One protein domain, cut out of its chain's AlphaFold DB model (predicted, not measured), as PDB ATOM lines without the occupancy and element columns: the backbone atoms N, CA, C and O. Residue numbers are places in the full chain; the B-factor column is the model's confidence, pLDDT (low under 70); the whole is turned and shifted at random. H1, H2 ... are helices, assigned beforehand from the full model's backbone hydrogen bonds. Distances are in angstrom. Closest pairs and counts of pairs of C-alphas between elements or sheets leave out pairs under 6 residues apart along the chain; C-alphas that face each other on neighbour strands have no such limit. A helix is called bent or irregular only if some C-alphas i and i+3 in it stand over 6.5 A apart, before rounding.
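Overview. This is residues 56 to 135 and 147 to 216 of the 397 residues of the protein "PRM1A" of Poeciliopsis prolifica (blackstripe livebearer) (UniProt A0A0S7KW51). What shape do these atoms make? One very long helix, H5, makes the length of the model, and the short helix H1 stands crosswise between residues near Cys 170 of H5 and the first residues of H4, like a post in a loose, open frame. From the far end of H1 the chain goes out through H2, folds back through H3 and runs on along H4, whose residues 108 to 123 stand free. What are the figures? The printed part has 150 residues, with five named helices in the order H1, H2, H3, H4, H5, no named strand, and the class all helix. It is extended, with a radius of gyration of the C-alphas of 27.4 A and a rod outline of 99 by 37 by 27 A.

Along the chain. Where is the longest helix? H5, residues 147 to 216, is 97.1 A long, from C-alpha 147 at (250.145, 404.817, 213.141) to C-alpha 216 at (335.272, 381.177, 253.329). It has a kink of 35 degrees near residue 182, and it is neither bent nor irregular, but only just: C-alphas 201 and 204 are 6.3 A apart. Where are the others? H4, residues 102 to 130, is 42.0 A long, and H1, residues 56 to 69, is 19.7 A long and begins at C-alpha 56 at (288.255, 398.275, 230.920). H2 is residues 76 to 84, 12.8 A, and H3 is residues 90 to 100, 15.8 A; H3 is only just irregular, with C-alphas 92 and 95 6.6 A apart.

Arrangement. What comes close to H5? H1 is close but not clearly touching, about perpendicular at 88 degrees, with the closest C-alphas, of Leu 58 and Cys 170, 7.9 A apart. H2, H3 and H4 are apart from H5. How do the rest stand? H1 and H4 are close but not clearly touching, about perpendicular at 85 degrees, with the closest C-alphas, of Val 69 and Gly 103, 4.9 A apart. H2 and H3 are near each other, their closest C-alphas 8.3 A apart, while H3 and H4 meet only through their link. Do the backbones hold helix spacing? In H1 and H2 every O i to N i+4 pair is within hydrogen-bond range; in H3 it is 4 of 7, in H4 24 of 25 and in H5 62 of 66.

Size, cuts and confidence. How large is it? The two C-alphas farthest apart, of Asp 132 and Thr 216, are 100.8 A apart. Is anything missing? Residues 136 to 146 are cut out, and C-alphas 135 and 147 are 22.2 A apart across the cut. Of the links printed whole, H2 to H3 and H3 to H4 are tight, H1 to H2 is short and none is long. Where is confidence low? The mean pLDDT of the printed part is 78.1, and residues 72 to 98, 132 to 135 and 147 are under 70.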
ATOM      1  N   GLY A  56     288.521 399.266 229.872       73.88
ATOM      2  CA  GLY A  56     288.255 398.275 230.920       73.88
ATOM      3  C   GLY A  56     286.817 397.738 230.906       73.88
ATOM      4  O   GLY A  56     286.605 396.542 231.082       73.88
ATOM      5  N   ILE A  57     285.823 398.570 230.581       77.38
ATOM      6  CA  ILE A  57     284.413 398.146 230.474       77.38
ATOM      7  C   ILE A  57     284.213 397.134 229.334       77.38
ATOM      8  O   ILE A  57     283.510 396.138 229.502       77.38
ATOM      9  N   LEU A  58     284.860 397.351 228.183       74.94
ATOM     10  CA  LEU A  58     284.818 396.412 227.059       74.94
ATOM     11  C   LEU A  58     285.511 395.095 227.431       74.94
ATOM     12  O   LEU A  58     285.023 394.022 227.092       74.94
ATOM     13  N   PHE A  59     286.616 395.181 228.172       74.50
ATOM     14  CA  PHE A  59     287.339 394.019 228.674       74.50
ATOM     15  C   PHE A  59     286.469 393.178 229.618       74.50
ATOM     16  O   PHE A  59     286.408 391.961 229.465       74.50
ATOM     17  N   HIS A  60     285.709 393.811 230.516       79.62
ATOM     18  CA  HIS A  60     284.740 393.120 231.372       79.62
ATOM     19  C   HIS A  60     283.609 392.452 230.579       79.62
ATOM     20  O   HIS A  60     283.258 391.312 230.878       79.62
ATOM     21  N   LEU A  61     283.065 393.119 229.554       78.88
ATOM     22  CA  LEU A  61     282.036 392.541 228.681       78.88
ATOM     23  C   LEU A  61     282.564 391.300 227.943       78.88
ATOM     24  O   LEU A  61     281.904 390.263 227.911       78.88
ATOM     25  N   VAL A  62     283.772 391.393 227.385       78.31
ATOM     26  CA  VAL A  62     284.440 390.272 226.716       78.31
ATOM     27  C   VAL A  62     284.718 389.148 227.707       78.31
ATOM     28  O   VAL A  62     284.420 388.004 227.398       78.31
ATOM     29  N   HIS A  63     285.205 389.440 228.915       78.38
ATOM     30  CA  HIS A  63     285.414 388.417 229.941       78.38
ATOM     31  C   HIS A  63     284.120 387.717 230.361       78.38
ATOM     32  O   HIS A  63     284.135 386.504 230.545       78.38
ATOM     33  N   ALA A  64     283.003 388.439 230.464       81.75
ATOM     34  CA  ALA A  64     281.701 387.839 230.743       81.75
ATOM     35  C   ALA A  64     281.245 386.911 229.603       81.75
ATOM     36  O   ALA A  64     280.777 385.802 229.860       81.75
ATOM     37  N   PHE A  65     281.435 387.326 228.345       80.81
ATOM     38  CA  PHE A  65     281.163 386.483 227.179       80.81
ATOM     39  C   PHE A  65     282.076 385.251 227.135       80.81
ATOM     40  O   PHE A  65     281.595 384.137 226.955       80.81
ATOM     41  N   LEU A  66     283.379 385.430 227.356       78.12
ATOM     42  CA  LEU A  66     284.353 384.341 227.401       78.12
ATOM     43  C   LEU A  66     284.028 383.349 228.513       78.12
ATOM     44  O   LEU A  66     284.111 382.154 228.277       78.12
ATOM     45  N   HIS A  67     283.587 383.811 229.682       79.31
ATOM     46  CA  HIS A  67     283.175 382.924 230.768       79.31
ATOM     47  C   HIS A  67     281.908 382.122 230.427       79.31
ATOM     48  O   HIS A  67     281.755 380.988 230.871       79.31
ATOM     49  N   ALA A  68     281.017 382.688 229.606       79.94
ATOM     50  CA  ALA A  68     279.823 382.000 229.121       79.94
ATOM     51  C   ALA A  68     280.130 380.980 228.008       79.94
ATOM     52  O   ALA A  68     279.529 379.909 227.978       79.94
ATOM     53  N   VAL A  69     281.053 381.298 227.094       80.62
ATOM     54  CA  VAL A  69     281.430 380.431 225.959       80.62
ATOM     55  C   VAL A  69     282.455 379.369 226.361       80.62
ATOM     56  O   VAL A  69     282.432 378.252 225.848       80.62
ATOM     57  N   GLN A  70     283.343 379.708 227.290       75.25
ATOM     58  CA  GLN A  70     284.429 378.873 227.779       75.25
ATOM     59  C   GLN A  70     284.546 379.026 229.310       75.25
ATOM     60  O   GLN A  70     285.340 379.823 229.811       75.25
ATOM     61  N   PRO A  71     283.772 378.245 230.084       70.88
ATOM     62  CA  PRO A  71     283.804 378.307 231.549       70.88
ATOM     63  C   PRO A  71     285.084 377.703 232.143       70.88
ATOM     64  O   PRO A  71     285.440 377.972 233.289       70.88
ATOM     65  N   ASN A  72     285.780 376.876 231.366       68.81
ATOM     66  CA  ASN A  72     286.943 376.136 231.818       68.81
ATOM     67  C   ASN A  72     288.235 376.945 231.635       68.81
ATOM     68  O   ASN A  72     288.514 377.458 230.550       68.81
ATOM     69  N   ALA A  73     289.049 377.004 232.692       67.12
ATOM     70  CA  ALA A  73     290.355 377.655 232.665       67.12
ATOM     71  C   ALA A  73     291.337 376.932 231.726       67.12
ATOM     72  O   ALA A  73     291.274 375.715 231.541       67.12
ATOM     73  N   PHE A  74     292.259 377.698 231.144       64.38
ATOM     74  CA  PHE A  74     293.271 377.181 230.231       64.38
ATOM     75  C   PHE A  74     294.208 376.179 230.952       64.38
ATOM     76  O   PHE A  74     294.749 376.515 232.009       64.38
ATOM     77  N   PRO A  75     294.431 374.957 230.425       65.94
ATOM     78  CA  PRO A  75     295.184 373.922 231.133       65.94
ATOM     79  C   PRO A  75     296.698 374.185 231.087       65.94
ATOM     80  O   PRO A  75     297.381 373.855 230.116       65.94
ATOM     81  N   HIS A  76     297.247 374.738 232.172       65.62
ATOM     82  CA  HIS A  76     298.688 374.986 232.321       65.62
ATOM     83  C   HIS A  76     299.537 373.706 232.219       65.62
ATOM     84  O   HIS A  76     300.634 373.732 231.659       65.62
ATOM     85  N   ASP A  77     298.998 372.567 232.664       66.62
ATOM     86  CA  ASP A  77     299.668 371.262 232.605       66.62
ATOM     87  C   ASP A  77     299.966 370.800 231.171       66.62
ATOM     88  O   ASP A  77     300.916 370.047 230.942       66.62
ATOM     89  N   LEU A  78     299.178 371.261 230.193       66.31
ATOM     90  CA  LEU A  78     299.366 370.918 228.787       66.31
ATOM     91  C   LEU A  78     300.603 371.617 228.210       66.31
ATOM     92  O   LEU A  78     301.383 370.987 227.503       66.31
ATOM     93  N   ILE A  79     300.827 372.889 228.566       65.81
ATOM     94  CA  ILE A  79     302.010 373.656 228.138       65.81
ATOM     95  C   ILE A  79     303.278 373.049 228.731       65.81
ATOM     96  O   ILE A  79     304.258 372.860 228.017       65.81
ATOM     97  N   VAL A  80     303.265 372.718 230.025       66.81
ATOM     98  CA  VAL A  80     304.440 372.149 230.701       66.81
ATOM     99  C   VAL A  80     304.824 370.798 230.090       66.81
ATOM    100  O   VAL A  80     306.010 370.514 229.921       66.81
ATOM    101  N   LYS A  81     303.836 369.981 229.704       64.88
ATOM    102  CA  LYS A  81     304.070 368.712 229.000       64.88
ATOM    103  C   LYS A  81     304.543 368.914 227.559       64.88
ATOM    104  O   LYS A  81     305.497 368.263 227.161       64.88
ATOM    105  N   LEU A  82     303.959 369.852 226.810       65.50
ATOM    106  CA  LEU A  82     304.377 370.185 225.439       65.50
ATOM    107  C   LEU A  82     305.777 370.816 225.365       65.50
ATOM    108  O   LEU A  82     306.486 370.621 224.384       65.50
ATOM    109  N   ALA A  83     306.188 371.563 226.390       64.56
ATOM    110  CA  ALA A  83     307.540 372.110 226.483       64.56
ATOM    111  C   ALA A  83     308.584 371.029 226.815       64.56
ATOM    112  O   ALA A  83     309.734 371.139 226.392       64.56
ATOM    113  N   LYS A  84     308.189 369.984 227.560       61.28
ATOM    114  CA  LYS A  84     309.055 368.842 227.898       61.28
ATOM    115  C   LYS A  84     309.143 367.805 226.775       61.28
ATOM    116  O   LYS A  84     310.240 367.322 226.502       61.28
ATOM    117  N   ASP A  85     308.034 367.491 226.109       59.41
ATOM    118  CA  ASP A  85     307.981 366.489 225.043       59.41
ATOM    119  C   ASP A  85     308.044 367.150 223.661       59.41
ATOM    120  O   ASP A  85     307.120 367.843 223.233       59.41
ATOM    121  N   LYS A  86     309.129 366.905 222.914       56.16
ATOM    122  CA  LYS A  86     309.304 367.389 221.534       56.16
ATOM    123  C   LYS A  86     308.192 366.868 220.617       56.16
ATOM    124  O   LYS A  86     308.344 365.778 220.085       56.16
ATOM    125  N   PHE A  87     307.122 367.646 220.421       57.12
ATOM    126  CA  PHE A  87     306.119 367.612 219.332       57.12
ATOM    127  C   PHE A  87     305.617 366.226 218.826       57.12
ATOM    128  O   PHE A  87     304.990 366.148 217.774       57.12
ATOM    129  N   GLY A  88     305.855 365.124 219.542       54.28
ATOM    130  CA  GLY A  88     305.571 363.756 219.090       54.28
ATOM    131  C   GLY A  88     304.262 363.183 219.631       54.28
ATOM    132  O   GLY A  88     303.643 362.347 218.985       54.28
ATOM    133  N   ALA A  89     303.788 363.678 220.779       54.81
ATOM    134  CA  ALA A  89     302.551 363.240 221.442       54.81
ATOM    135  C   ALA A  89     301.333 364.118 221.091       54.81
ATOM    136  O   ALA A  89     300.380 364.251 221.856       54.81
ATOM    137  N   ILE A  90     301.379 364.770 219.933       56.12
ATOM    138  CA  ILE A  90     300.423 365.809 219.555       56.12
ATOM    139  C   ILE A  90     299.030 365.232 219.235       56.12
ATOM    140  O   ILE A  90     298.018 365.881 219.478       56.12
ATOM    141  N   GLN A  91     298.947 363.985 218.769       57.59
ATOM    142  CA  GLN A  91     297.696 363.422 218.256       57.59
ATOM    143  C   GLN A  91     296.671 363.055 219.348       57.59
ATOM    144  O   GLN A  91     295.468 363.165 219.112       57.59
ATOM    145  N   THR A  92     297.115 362.653 220.545       58.19
ATOM    146  CA  THR A  92     296.234 362.189 221.637       58.19
ATOM    147  C   THR A  92     295.685 363.321 222.507       58.19
ATOM    148  O   THR A  92     294.644 363.160 223.139       58.19
ATOM    149  N   GLU A  93     296.337 364.486 222.521       62.81
ATOM    150  CA  GLU A  93     295.933 365.629 223.351       62.81
ATOM    151  C   GLU A  93     295.040 366.648 222.609       62.81
ATOM    152  O   GLU A  93     294.390 367.479 223.250       62.81
ATOM    153  N   TYR A  94     294.898 366.544 221.278       63.78
ATOM    154  CA  TYR A  94     293.977 367.393 220.504       63.78
ATOM    155  C   TYR A  94     292.513 367.229 220.912       63.78
ATOM    156  O   TYR A  94     291.774 368.209 220.924       63.78
ATOM    157  N   GLN A  95     292.078 366.017 221.273       62.59
ATOM    158  CA  GLN A  95     290.688 365.792 221.681       62.59
ATOM    159  C   GLN A  95     290.331 366.559 222.956       62.59
ATOM    160  O   GLN A  95     289.217 367.065 223.070       62.59
ATOM    161  N   LYS A  96     291.284 366.703 223.887       66.19
ATOM    162  CA  LYS A  96     291.077 367.516 225.088       66.19
ATOM    163  C   LYS A  96     291.025 368.994 224.721       66.19
ATOM    164  O   LYS A  96     290.072 369.658 225.106       66.19
ATOM    165  N   ALA A  97     291.973 369.487 223.922       66.31
ATOM    166  CA  ALA A  97     291.988 370.887 223.486       66.31
ATOM    167  C   ALA A  97     290.694 371.297 222.747       66.31
ATOM    168  O   ALA A  97     290.096 372.316 223.078       66.31
ATOM    169  N   ILE A  98     290.201 370.459 221.828       68.06
ATOM    170  CA  ILE A  98     288.954 370.700 221.077       68.06
ATOM    171  C   ILE A  98     287.729 370.710 222.005       68.06
ATOM    172  O   ILE A  98     286.819 371.516 221.817       68.06
ATOM    173  N   TYR A  99     287.701 369.845 223.022       71.12
ATOM    174  CA  TYR A  99     286.618 369.820 224.007       71.12
ATOM    175  C   TYR A  99     286.595 371.087 224.877       71.12
ATOM    176  O   TYR A  99     285.522 371.604 225.183       71.12
ATOM    177  N   TYR A 100     287.767 371.626 225.231       70.38
ATOM    178  CA  TYR A 100     287.877 372.884 225.978       70.38
ATOM    179  C   TYR A 100     287.411 374.108 225.168       70.38
ATOM    180  O   TYR A 100     286.878 375.045 225.760       70.38
ATOM    181  N   GLU A 101     287.539 374.088 223.837       75.00
ATOM    182  CA  GLU A 101     287.164 375.200 222.942       75.00
ATOM    183  C   GLU A 101     285.823 374.997 222.206       75.00
ATOM    184  O   GLU A 101     285.484 375.731 221.272       75.00
ATOM    185  N   ILE A 102     285.012 374.020 222.627       78.25
ATOM    186  CA  ILE A 102     283.789 373.632 221.907       78.25
ATOM    187  C   ILE A 102     282.781 374.785 221.742       78.25
ATOM    188  O   ILE A 102     282.109 374.883 220.714       78.25
ATOM    189  N   GLY A 103     282.711 375.702 222.713       80.00
ATOM    190  CA  GLY A 103     281.840 376.878 222.643       80.00
ATOM    191  C   GLY A 103     282.223 377.845 221.520       80.00
ATOM    192  O   GLY A 103     281.345 378.382 220.840       80.00
ATOM    193  N   PHE A 104     283.521 378.020 221.257       81.44
ATOM    194  CA  PHE A 104     284.005 378.839 220.145       81.44
ATOM    195  C   PHE A 104     283.693 378.201 218.797       81.44
ATOM    196  O   PHE A 104     283.246 378.897 217.886       81.44
ATOM    197  N   LEU A 105     283.864 376.881 218.684       81.94
ATOM    198  CA  LEU A 105     283.511 376.124 217.483       81.94
ATOM    199  C   LEU A 105     282.022 376.262 217.143       81.94
ATOM    200  O   LEU A 105     281.680 376.537 215.993       81.94
ATOM    201  N   ILE A 106     281.142 376.140 218.143       85.56
ATOM    202  CA  ILE A 106     279.697 376.332 217.958       85.56
ATOM    203  C   ILE A 106     279.397 377.775 217.530       85.56
ATOM    204  O   ILE A 106     278.672 377.988 216.557       85.56
ATOM    205  N   CYS A 107     279.979 378.772 218.204       83.88
ATOM    206  CA  CYS A 107     279.771 380.183 217.867       83.88
ATOM    207  C   CYS A 107     280.250 380.517 216.443       83.88
ATOM    208  O   CYS A 107     279.556 381.216 215.702       83.88
ATOM    209  N   ALA A 108     281.408 379.994 216.036       85.38
ATOM    210  CA  ALA A 108     281.957 380.173 214.697       85.38
ATOM    211  C   ALA A 108     281.084 379.502 213.628       85.38
ATOM    212  O   ALA A 108     280.813 380.109 212.593       85.38
ATOM    213  N   ALA A 109     280.588 378.289 213.891       88.31
ATOM    214  CA  ALA A 109     279.686 377.584 212.984       88.31
ATOM    215  C   ALA A 109     278.362 378.341 212.785       88.31
ATOM    216  O   ALA A 109     277.923 378.518 211.650       88.31
ATOM    217  N   VAL A 110     277.753 378.846 213.866       88.44
ATOM    218  CA  VAL A 110     276.527 379.662 213.799       88.44
ATOM    219  C   VAL A 110     276.773 380.973 213.047       88.44
ATOM    220  O   VAL A 110     275.975 381.348 212.187       88.44
ATOM    221  N   GLY A 111     277.890 381.653 213.325       87.19
ATOM    222  CA  GLY A 111     278.268 382.885 212.633       87.19
ATOM    223  C   GLY A 111     278.492 382.675 211.133       87.19
ATOM    224  O   GLY A 111     277.982 383.447 210.320       87.19
ATOM    225  N   LEU A 112     279.186 381.599 210.754       90.19
ATOM    226  CA  LEU A 112     279.419 381.234 209.356       90.19
ATOM    227  C   LEU A 112     278.111 380.879 208.641       90.19
ATOM    228  O   LEU A 112     277.866 381.336 207.525       90.19
ATOM    229  N   LEU A 113     277.246 380.107 209.299       90.62
ATOM    230  CA  LEU A 113     275.931 379.751 208.781       90.62
ATOM    231  C   LEU A 113     275.083 381.005 208.529       90.62
ATOM    232  O   LEU A 113     274.484 381.130 207.463       90.62
ATOM    233  N   PHE A 114     275.096 381.977 209.444       87.56
ATOM    234  CA  PHE A 114     274.425 383.260 209.238       87.56
ATOM    235  C   PHE A 114     275.035 384.058 208.074       87.56
ATOM    236  O   PHE A 114     274.295 384.569 207.233       87.56
ATOM    237  N   ALA A 115     276.367 384.122 207.982       88.25
ATOM    238  CA  ALA A 115     277.078 384.838 206.921       88.25
ATOM    239  C   ALA A 115     276.802 384.277 205.517       88.25
ATOM    240  O   ALA A 115     276.833 385.034 204.552       88.25
ATOM    241  N   ILE A 116     276.510 382.977 205.398       90.75
ATOM    242  CA  ILE A 116     276.142 382.330 204.130       90.75
ATOM    243  C   ILE A 116     274.639 382.459 203.858       90.75
ATOM    244  O   ILE A 116     274.239 382.775 202.736       90.75
ATOM    245  N   LEU A 117     273.787 382.247 204.865       85.69
ATOM    246  CA  LEU A 117     272.334 382.298 204.686       85.69
ATOM    247  C   LEU A 117     271.827 383.708 204.364       85.69
ATOM    248  O   LEU A 117     270.925 383.838 203.542       85.69
ATOM    249  N   MET A 118     272.402 384.761 204.958       86.50
ATOM    250  CA  MET A 118     271.970 386.147 204.713       86.50
ATOM    251  C   MET A 118     272.059 386.548 203.226       86.50
ATOM    252  O   MET A 118     271.042 386.962 202.662       86.50
ATOM    253  N   PRO A 119     273.211 386.386 202.543       86.06
ATOM    254  CA  PRO A 119     273.332 386.651 201.109       86.06
ATOM    255  C   PRO A 119     272.449 385.744 200.255       86.06
ATOM    256  O   PRO A 119     271.850 386.215 199.296       86.06
ATOM    257  N   VAL A 120     272.334 384.459 200.602       86.69
ATOM    258  CA  VAL A 120     271.533 383.491 199.838       86.69
ATOM    259  C   VAL A 120     270.049 383.850 199.885       86.69
ATOM    260  O   VAL A 120     269.403 383.929 198.844       86.69
ATOM    261  N   VAL A 121     269.512 384.143 201.072       86.12
ATOM    262  CA  VAL A 121     268.128 384.613 201.237       86.12
ATOM    263  C   VAL A 121     267.933 385.942 200.506       86.12
ATOM    264  O   VAL A 121     266.953 386.095 199.780       86.12
ATOM    265  N   GLY A 122     268.890 386.870 200.609       83.25
ATOM    266  CA  GLY A 122     268.878 388.126 199.857       83.25
ATOM    267  C   GLY A 122     268.827 387.924 198.337       83.25
ATOM    268  O   GLY A 122     268.051 388.596 197.661       83.25
ATOM    269  N   LEU A 123     269.586 386.965 197.802       83.00
ATOM    270  CA  LEU A 123     269.580 386.602 196.382       83.00
ATOM    271  C   LEU A 123     268.253 385.967 195.960       83.00
ATOM    272  O   LEU A 123     267.709 386.357 194.930       83.00
ATOM    273  N   PHE A 124     267.694 385.052 196.758       81.50
ATOM    274  CA  PHE A 124     266.376 384.473 196.484       81.50
ATOM    275  C   PHE A 124     265.280 385.542 196.475       81.50
ATOM    276  O   PHE A 124     264.498 385.597 195.530       81.50
ATOM    277  N   PHE A 125     265.257 386.450 197.456       78.69
ATOM    278  CA  PHE A 125     264.317 387.575 197.465       78.69
ATOM    279  C   PHE A 125     264.537 388.536 196.291       78.69
ATOM    280  O   PHE A 125     263.562 389.011 195.710       78.69
ATOM    281  N   CYS A 126     265.793 388.802 195.918       77.69
ATOM    282  CA  CYS A 126     266.134 389.620 194.757       77.69
ATOM    283  C   CYS A 126     265.590 388.991 193.466       77.69
ATOM    284  O   CYS A 126     264.851 389.643 192.736       77.69
ATOM    285  N   MET A 127     265.850 387.701 193.230       79.06
ATOM    286  CA  MET A 127     265.358 386.990 192.046       79.06
ATOM    287  C   MET A 127     263.830 386.868 192.031       79.06
ATOM    288  O   MET A 127     263.210 387.103 190.999       79.06
ATOM    289  N   CYS A 128     263.195 386.577 193.168       75.75
ATOM    290  CA  CYS A 128     261.736 386.518 193.255       75.75
ATOM    291  C   CYS A 128     261.063 387.882 193.027       75.75
ATOM    292  O   CYS A 128     259.944 387.920 192.517       75.75
ATOM    293  N   ARG A 129     261.726 388.991 193.384       78.00
ATOM    294  CA  ARG A 129     261.251 390.350 193.086       78.00
ATOM    295  C   ARG A 129     261.511 390.751 191.631       78.00
ATOM    296  O   ARG A 129     260.663 391.415 191.057       78.00
ATOM    297  N   CYS A 130     262.624 390.325 191.029       72.56
ATOM    298  CA  CYS A 130     262.892 390.516 189.596       72.56
ATOM    299  C   CYS A 130     261.938 389.710 188.693       72.56
ATOM    300  O   CYS A 130     261.723 390.098 187.551       72.56
ATOM    301  N   CYS A 131     261.365 388.611 189.195       78.00
ATOM    302  CA  CYS A 131     260.371 387.791 188.494       78.00
ATOM    303  C   CYS A 131     258.913 388.130 188.872       78.00
ATOM    304  O   CYS A 131     258.039 387.302 188.632       78.00
ATOM    305  N   ASP A 132     258.658 389.266 189.536       66.75
ATOM    306  CA  ASP A 132     257.338 389.760 189.991       66.75
ATOM    307  C   ASP A 132     256.485 388.799 190.854       66.75
ATOM    308  O   ASP A 132     255.378 389.133 191.271       66.75
ATOM    309  N   ASN A 133     257.018 387.635 191.231       68.69
ATOM    310  CA  ASN A 133     256.341 386.637 192.067       68.69
ATOM    311  C   ASN A 133     256.380 386.977 193.568       68.69
ATOM    312  O   ASN A 133     255.725 386.319 194.377       68.69
ATOM    313  N   CYS A 134     257.180 387.967 193.973       65.56
ATOM    314  CA  CYS A 134     257.290 388.433 195.353       65.56
ATOM    315  C   CYS A 134     257.175 389.959 195.429       65.56
ATOM    316  O   CYS A 134     258.145 390.710 195.319       65.56
ATOM    317  N   GLY A 135     255.956 390.419 195.688       62.91
ATOM    318  CA  GLY A 135     255.625 391.803 195.985       62.91
ATOM    319  C   GLY A 135     254.226 391.834 196.575       62.91
ATOM    320  O   GLY A 135     253.292 391.331 195.963       62.91
ATOM    321  N   ASP A 147     249.185 403.846 212.598       69.88
ATOM    322  CA  ASP A 147     250.145 404.817 213.141       69.88
ATOM    323  C   ASP A 147     250.901 404.277 214.358       69.88
ATOM    324  O   ASP A 147     252.119 404.409 214.429       69.88
ATOM    325  N   CYS A 148     250.229 403.542 215.253       72.62
ATOM    326  CA  CYS A 148     250.893 402.858 216.367       72.62
ATOM    327  C   CYS A 148     251.843 401.753 215.874       72.62
ATOM    328  O   CYS A 148     252.934 401.582 216.415       72.62
ATOM    329  N   ARG A 149     251.461 401.008 214.825       75.69
ATOM    330  CA  ARG A 149     252.305 399.951 214.241       75.69
ATOM    331  C   ARG A 149     253.524 400.532 213.519       75.69
ATOM    332  O   ARG A 149     254.612 399.980 213.647       75.69
ATOM    333  N   ARG A 150     253.353 401.634 212.783       78.69
ATOM    334  CA  ARG A 150     254.453 402.370 212.140       78.69
ATOM    335  C   ARG A 150     255.377 403.007 213.173       78.69
ATOM    336  O   ARG A 150     256.586 402.907 213.009       78.69
ATOM    337  N   GLY A 151     254.825 403.567 214.249       82.25
ATOM    338  CA  GLY A 151     255.587 404.062 215.395       82.25
ATOM    339  C   GLY A 151     256.426 402.960 216.037       82.25
ATOM    340  O   GLY A 151     257.636 403.108 216.137       82.25
ATOM    341  N   LEU A 152     255.821 401.811 216.368       83.62
ATOM    342  CA  LEU A 152     256.531 400.671 216.958       83.62
ATOM    343  C   LEU A 152     257.652 400.154 216.043       83.62
ATOM    344  O   LEU A 152     258.792 400.034 216.480       83.62
ATOM    345  N   LEU A 153     257.359 399.905 214.761       81.44
ATOM    346  CA  LEU A 153     258.364 399.477 213.778       81.44
ATOM    347  C   LEU A 153     259.482 400.514 213.615       81.44
ATOM    348  O   LEU A 153     260.649 400.140 213.583       81.44
ATOM    349  N   GLY A 154     259.144 401.804 213.566       86.50
ATOM    350  CA  GLY A 154     260.114 402.896 213.498       86.50
ATOM    351  C   GLY A 154     261.008 402.964 214.736       86.50
ATOM    352  O   GLY A 154     262.223 403.071 214.602       86.50
ATOM    353  N   THR A 155     260.436 402.827 215.937       85.44
ATOM    354  CA  THR A 155     261.204 402.804 217.194       85.44
ATOM    355  C   THR A 155     262.100 401.576 217.309       85.44
ATOM    356  O   THR A 155     263.240 401.705 217.745       85.44
ATOM    357  N   LEU A 156     261.634 400.402 216.869       86.00
ATOM    358  CA  LEU A 156     262.444 399.184 216.841       86.00
ATOM    359  C   LEU A 156     263.606 399.332 215.861       86.00
ATOM    360  O   LEU A 156     264.744 399.062 216.233       86.00
ATOM    361  N   LEU A 157     263.350 399.832 214.649       86.25
ATOM    362  CA  LEU A 157     264.404 400.095 213.670       86.25
ATOM    363  C   LEU A 157     265.428 401.093 214.216       86.25
ATOM    364  O   LEU A 157     266.613 400.777 214.233       86.25
ATOM    365  N   PHE A 158     264.982 402.229 214.756       89.50
ATOM    366  CA  PHE A 158     265.867 403.226 215.363       89.50
ATOM    367  C   PHE A 158     266.706 402.642 216.508       89.50
ATOM    368  O   PHE A 158     267.922 402.832 216.545       89.50
ATOM    369  N   SER A 159     266.083 401.867 217.401       86.38
ATOM    370  CA  SER A 159     266.777 401.168 218.485       86.38
ATOM    371  C   SER A 159     267.836 400.205 217.949       86.38
ATOM    372  O   SER A 159     268.959 400.202 218.446       86.38
ATOM    373  N   THR A 160     267.511 399.391 216.940       86.50
ATOM    374  CA  THR A 160     268.482 398.453 216.357       86.50
ATOM    375  C   THR A 160     269.627 399.174 215.652       86.50
ATOM    376  O   THR A 160     270.781 398.791 215.833       86.50
ATOM    377  N   SER A 161     269.349 400.260 214.924       88.75
ATOM    378  CA  SER A 161     270.378 401.085 214.292       88.75
ATOM    379  C   SER A 161     271.330 401.684 215.327       88.75
ATOM    380  O   SER A 161     272.539 401.607 215.142       88.75
ATOM    381  N   LEU A 162     270.808 402.195 216.446       89.69
ATOM    382  CA  LEU A 162     271.617 402.765 217.524       89.69
ATOM    383  C   LEU A 162     272.539 401.718 218.168       89.69
ATOM    384  O   LEU A 162     273.725 401.982 218.364       89.69
ATOM    385  N   VAL A 163     272.028 400.510 218.427       85.62
ATOM    386  CA  VAL A 163     272.836 399.393 218.950       85.62
ATOM    387  C   VAL A 163     273.955 399.011 217.974       85.62
ATOM    388  O   VAL A 163     275.100 398.842 218.394       85.62
ATOM    389  N   ILE A 164     273.660 398.934 216.673       87.38
ATOM    390  CA  ILE A 164     274.660 398.625 215.640       87.38
ATOM    391  C   ILE A 164     275.739 399.717 215.581       87.38
ATOM    392  O   ILE A 164     276.928 399.401 215.547       87.38
ATOM    393  N   THR A 165     275.357 400.998 215.619       86.75
ATOM    394  CA  THR A 165     276.317 402.113 215.597       86.75
ATOM    395  C   THR A 165     277.244 402.093 216.813       86.75
ATOM    396  O   THR A 165     278.453 402.264 216.653       86.75
ATOM    397  N   ILE A 166     276.718 401.819 218.013       85.62
ATOM    398  CA  ILE A 166     277.539 401.662 219.225       85.62
ATOM    399  C   ILE A 166     278.526 400.499 219.057       85.62
ATOM    400  O   ILE A 166     279.714 400.666 219.334       85.62
ATOM    401  N   GLY A 167     278.073 399.352 218.539       82.38
ATOM    402  CA  GLY A 167     278.937 398.197 218.280       82.38
ATOM    403  C   GLY A 167     280.099 398.512 217.331       82.38
ATOM    404  O   GLY A 167     281.240 398.137 217.605       82.38
ATOM    405  N   ILE A 168     279.836 399.261 216.255       86.75
ATOM    406  CA  ILE A 168     280.867 399.684 215.292       86.75
ATOM    407  C   ILE A 168     281.876 400.643 215.942       86.75
ATOM    408  O   ILE A 168     283.080 400.488 215.738       86.75
ATOM    409  N   LEU A 169     281.419 401.601 216.758       85.00
ATOM    410  CA  LEU A 169     282.307 402.519 217.484       85.00
ATOM    411  C   LEU A 169     283.198 401.775 218.488       85.00
ATOM    412  O   LEU A 169     284.403 402.034 218.555       85.00
ATOM    413  N   CYS A 170     282.638 400.805 219.216       82.19
ATOM    414  CA  CYS A 170     283.402 399.940 220.110       82.19
ATOM    415  C   CYS A 170     284.454 399.129 219.339       82.19
ATOM    416  O   CYS A 170     285.623 399.148 219.723       82.19
ATOM    417  N   ALA A 171     284.084 398.493 218.223       81.44
ATOM    418  CA  ALA A 171     285.012 397.731 217.384       81.44
ATOM    419  C   ALA A 171     286.142 398.608 216.818       81.44
ATOM    420  O   ALA A 171     287.312 398.223 216.861       81.44
ATOM    421  N   TYR A 172     285.817 399.818 216.355       84.19
ATOM    422  CA  TYR A 172     286.806 400.784 215.882       84.19
ATOM    423  C   TYR A 172     287.778 401.203 216.997       84.19
ATOM    424  O   TYR A 172     288.994 401.173 216.800       84.19
ATOM    425  N   SER A 173     287.262 401.531 218.188       81.81
ATOM    426  CA  SER A 173     288.085 401.911 219.346       81.81
ATOM    427  C   SER A 173     288.993 400.770 219.823       81.81
ATOM    428  O   SER A 173     290.164 400.997 220.127       81.81
ATOM    429  N   ALA A 174     288.489 399.533 219.807       80.62
ATOM    430  CA  ALA A 174     289.253 398.341 220.148       80.62
ATOM    431  C   ALA A 174     290.379 398.104 219.139       80.62
ATOM    432  O   ALA A 174     291.519 397.880 219.539       80.62
ATOM    433  N   ASN A 175     290.089 398.222 217.841       82.50
ATOM    434  CA  ASN A 175     291.084 398.047 216.788       82.50
ATOM    435  C   ASN A 175     292.195 399.110 216.857       82.50
ATOM    436  O   ASN A 175     293.377 398.790 216.735       82.50
ATOM    437  N   GLN A 176     291.837 400.370 217.124       81.19
ATOM    438  CA  GLN A 176     292.815 401.445 217.313       81.19
ATOM    439  C   GLN A 176     293.668 401.233 218.569       81.19
ATOM    440  O   GLN A 176     294.893 401.379 218.523       81.19
ATOM    441  N   ASN A 177     293.050 400.821 219.681       78.75
ATOM    442  CA  ASN A 177     293.790 400.514 220.900       78.75
ATOM    443  C   ASN A 177     294.738 399.327 220.693       78.75
ATOM    444  O   ASN A 177     295.913 399.448 221.020       78.75
ATOM    445  N   LEU A 178     294.286 398.235 220.066       77.69
ATOM    446  CA  LEU A 178     295.144 397.099 219.712       77.69
ATOM    447  C   LEU A 178     296.319 397.535 218.835       77.69
ATOM    448  O   LEU A 178     297.460 397.213 219.148       77.69
ATOM    449  N   SER A 179     296.082 398.334 217.793       78.81
ATOM    450  CA  SER A 179     297.147 398.845 216.921       78.81
ATOM    451  C   SER A 179     298.200 399.661 217.691       78.81
ATOM    452  O   SER A 179     299.408 399.487 217.494       78.81
ATOM    453  N   SER A 180     297.763 400.506 218.630       72.94
ATOM    454  CA  SER A 180     298.668 401.278 219.491       72.94
ATOM    455  C   SER A 180     299.415 400.401 220.507       72.94
ATOM    456  O   SER A 180     300.627 400.552 220.687       72.94
ATOM    457  N   GLN A 181     298.733 399.422 221.108       73.62
ATOM    458  CA  GLN A 181     299.297 398.542 222.124       73.62
ATOM    459  C   GLN A 181     300.204 397.459 221.547       73.62
ATOM    460  O   GLN A 181     301.166 397.095 222.208       73.62
ATOM    461  N   VAL A 182     300.018 397.012 220.302       78.44
ATOM    462  CA  VAL A 182     300.931 396.066 219.632       78.44
ATOM    463  C   VAL A 182     302.374 396.586 219.619       78.44
ATOM    464  O   VAL A 182     303.314 395.797 219.736       78.44
ATOM    465  N   LYS A 183     302.585 397.909 219.537       73.19
ATOM    466  CA  LYS A 183     303.925 398.513 219.649       73.19
ATOM    467  C   LYS A 183     304.495 398.407 221.068       73.19
ATOM    468  O   LYS A 183     305.683 398.130 221.219       73.19
ATOM    469  N   ASN A 184     303.661 398.585 222.091       74.12
ATOM    470  CA  ASN A 184     304.064 398.464 223.494       74.12
ATOM    471  C   ASN A 184     304.263 397.004 223.913       74.12
ATOM    472  O   ASN A 184     305.244 396.713 224.580       74.12
ATOM    473  N   ILE A 185     303.424 396.079 223.439       78.06
ATOM    474  CA  ILE A 185     303.574 394.631 223.646       78.06
ATOM    475  C   ILE A 185     304.915 394.165 223.086       78.06
ATOM    476  O   ILE A 185     305.636 393.439 223.758       78.06
ATOM    477  N   ARG A 186     305.308 394.624 221.891       78.12
ATOM    478  CA  ARG A 186     306.614 394.268 221.314       78.12
ATOM    479  C   ARG A 186     307.784 394.742 222.179       78.12
ATOM    480  O   ARG A 186     308.747 394.004 222.349       78.12
ATOM    481  N   ARG A 187     307.691 395.953 222.743       77.69
ATOM    482  CA  ARG A 187     308.687 396.472 223.696       77.69
ATOM    483  C   ARG A 187     308.692 395.669 224.992       77.69
ATOM    484  O   ARG A 187     309.766 395.286 225.421       77.69
ATOM    485  N   LEU A 188     307.515 395.368 225.539       82.38
ATOM    486  CA  LEU A 188     307.338 394.612 226.776       82.38
ATOM    487  C   LEU A 188     307.857 393.175 226.651       82.38
ATOM    488  O   LEU A 188     308.506 392.671 227.555       82.38
ATOM    489  N   VAL A 189     307.609 392.508 225.523       82.69
ATOM    490  CA  VAL A 189     308.174 391.182 225.233       82.69
ATOM    491  C   VAL A 189     309.694 391.266 225.125       82.69
ATOM    492  O   VAL A 189     310.384 390.417 225.674       82.69
ATOM    493  N   ASN A 190     310.226 392.298 224.465       83.31
ATOM    494  CA  ASN A 190     311.671 392.471 224.333       83.31
ATOM    495  C   ASN A 190     312.351 392.759 225.683       83.31
ATOM    496  O   ASN A 190     313.404 392.194 225.962       83.31
ATOM    497  N   SER A 191     311.744 393.591 226.535       84.75
ATOM    498  CA  SER A 191     312.244 393.860 227.885       84.75
ATOM    499  C   SER A 191     312.091 392.641 228.797       84.75
ATOM    500  O   SER A 191     313.042 392.297 229.476       84.75
ATOM    501  N   ASN A 192     310.977 391.903 228.737       85.31
ATOM    502  CA  ASN A 192     310.822 390.636 229.469       85.31
ATOM    503  C   ASN A 192     311.844 389.580 229.023       85.31
ATOM    504  O   ASN A 192     312.361 388.833 229.844       85.31
ATOM    505  N   MET A 193     312.149 389.503 227.723       84.44
ATOM    506  CA  MET A 193     313.165 388.581 227.210       84.44
ATOM    507  C   MET A 193     314.567 388.984 227.676       84.44
ATOM    508  O   MET A 193     315.389 388.121 227.979       84.44
ATOM    509  N   ARG A 194     314.836 390.292 227.767       85.62
ATOM    510  CA  ARG A 194     316.075 390.820 228.345       85.62
ATOM    511  C   ARG A 194     316.162 390.522 229.836       85.62
ATOM    512  O   ARG A 194     317.191 390.024 230.265       85.62
ATOM    513  N   ASP A 195     315.086 390.731 230.585       87.69
ATOM    514  CA  ASP A 195     314.993 390.408 232.010       87.69
ATOM    515  C   ASP A 195     315.188 388.906 232.258       87.69
ATOM    516  O   ASP A 195     315.911 388.521 233.172       87.69
ATOM    517  N   LEU A 196     314.623 388.046 231.403       85.44
ATOM    518  CA  LEU A 196     314.839 386.599 231.457       85.44
ATOM    519  C   LEU A 196     316.296 386.225 231.159       85.44
ATOM    520  O   LEU A 196     316.845 385.335 231.802       85.44
ATOM    521  N   HIS A 197     316.928 386.899 230.199       85.25
ATOM    522  CA  HIS A 197     318.342 386.704 229.888       85.25
ATOM    523  C   HIS A 197     319.248 387.170 231.040       85.25
ATOM    524  O   HIS A 197     320.177 386.456 231.406       85.25
ATOM    525  N   THR A 198     318.955 388.323 231.646       86.38
ATOM    526  CA  THR A 198     319.625 388.813 232.860       86.38
ATOM    527  C   THR A 198     319.456 387.814 233.998       86.38
ATOM    528  O   THR A 198     320.442 387.389 234.581       86.38
ATOM    529  N   PHE A 199     318.237 387.331 234.251       86.00
ATOM    530  CA  PHE A 199     317.985 386.296 235.253       86.00
ATOM    531  C   PHE A 199     318.798 385.022 234.983       86.00
ATOM    532  O   PHE A 199     319.467 384.517 235.881       86.00
ATOM    533  N   ALA A 200     318.781 384.512 233.749       84.88
ATOM    534  CA  ALA A 200     319.493 383.291 233.377       84.88
ATOM    535  C   ALA A 200     321.021 383.420 233.508       84.88
ATOM    536  O   ALA A 200     321.673 382.442 233.868       84.88
ATOM    537  N   ASN A 201     321.587 384.605 233.253       85.12
ATOM    538  CA  ASN A 201     323.026 384.853 233.361       85.12
ATOM    539  C   ASN A 201     323.478 385.227 234.779       85.12
ATOM    540  O   ASN A 201     324.557 384.817 235.200       85.12
ATOM    541  N   ASP A 202     322.664 385.967 235.529       86.38
ATOM    542  CA  ASP A 202     323.015 386.421 236.876       86.38
ATOM    543  C   ASP A 202     322.811 385.313 237.915       86.38
ATOM    544  O   ASP A 202     323.544 385.249 238.900       86.38
ATOM    545  N   THR A 203     321.856 384.402 237.697       85.12
ATOM    546  CA  THR A 203     321.600 383.264 238.598       85.12
ATOM    547  C   THR A 203     322.843 382.397 238.852       85.12
ATOM    548  O   THR A 203     323.165 382.193 240.023       85.12
ATOM    549  N   PRO A 204     323.583 381.896 237.837       83.94
ATOM    550  CA  PRO A 204     324.791 381.111 238.093       83.94
ATOM    551  C   PRO A 204     325.859 381.927 238.829       83.94
ATOM    552  O   PRO A 204     326.458 381.418 239.770       83.94
ATOM    553  N   MET A 205     326.028 383.214 238.502       83.75
ATOM    554  CA  MET A 205     326.972 384.092 239.203       83.75
ATOM    555  C   MET A 205     326.606 384.274 240.687       83.75
ATOM    556  O   MET A 205     327.481 384.253 241.552       83.75
ATOM    557  N   GLN A 206     325.319 384.434 241.004       84.25
ATOM    558  CA  GLN A 206     324.837 384.522 242.386       84.25
ATOM    559  C   GLN A 206     325.028 383.200 243.143       84.25
ATOM    560  O   GLN A 206     325.405 383.216 244.316       84.25
ATOM    561  N   ILE A 207     324.815 382.058 242.482       84.62
ATOM    562  CA  ILE A 207     325.076 380.730 243.057       84.62
ATOM    563  C   ILE A 207     326.572 380.565 243.349       84.62
ATOM    564  O   ILE A 207     326.932 380.217 244.475       84.62
ATOM    565  N   ASP A 208     327.442 380.879 242.390       82.50
ATOM    566  CA  ASP A 208     328.898 380.813 242.559       82.50
ATOM    567  C   ASP A 208     329.382 381.732 243.682       82.50
ATOM    568  O   ASP A 208     330.230 381.346 244.491       82.50
ATOM    569  N   TYR A 209     328.797 382.927 243.796       84.56
ATOM    570  CA  TYR A 209     329.067 383.830 244.907       84.56
ATOM    571  C   TYR A 209     328.735 383.178 246.253       84.56
ATOM    572  O   TYR A 209     329.592 383.137 247.137       84.56
ATOM    573  N   LEU A 210     327.541 382.600 246.410       83.00
ATOM    574  CA  LEU A 210     327.140 381.918 247.647       83.00
ATOM    575  C   LEU A 210     328.033 380.704 247.961       83.00
ATOM    576  O   LEU A 210     328.416 380.508 249.117       83.00
ATOM    577  N   ILE A 211     328.424 379.928 246.944       83.50
ATOM    578  CA  ILE A 211     329.368 378.809 247.092       83.50
ATOM    579  C   ILE A 211     330.740 379.320 247.558       83.50
ATOM    580  O   ILE A 211     331.347 378.742 248.464       83.50
ATOM    581  N   SER A 212     331.224 380.432 246.998       81.00
ATOM    582  CA  SER A 212     332.500 381.033 247.403       81.00
ATOM    583  C   SER A 212     332.470 381.539 248.851       81.00
ATOM    584  O   SER A 212     333.424 381.329 249.606       81.00
ATOM    585  N   GLN A 213     331.344 382.117 249.289       81.50
ATOM    586  CA  GLN A 213     331.161 382.528 250.679       81.50
ATOM    587  C   GLN A 213     331.151 381.318 251.614       81.50
ATOM    588  O   GLN A 213     331.809 381.343 252.655       81.50
ATOM    589  N   TYR A 214     330.499 380.221 251.221       82.69
ATOM    590  CA  TYR A 214     330.539 378.972 251.980       82.69
ATOM    591  C   TYR A 214     331.972 378.445 252.159       82.69
ATOM    592  O   TYR A 214     332.341 378.029 253.259       82.69
ATOM    593  N   ALA A 215     332.814 378.507 251.122       80.75
ATOM    594  CA  ALA A 215     334.219 378.111 251.231       80.75
ATOM    595  C   ALA A 215     334.977 378.953 252.275       80.75
ATOM    596  O   ALA A 215     335.739 378.400 253.075       80.75
ATOM    597  N   THR A 216     334.718 380.263 252.319       82.75
ATOM    598  CA  THR A 216     335.272 381.177 253.329       82.75
ATOM    599  C   THR A 216     334.814 380.801 254.740       82.75
ATOM    600  O   THR A 216     335.652 380.674 255.637       82.75
TER     601      THR A 216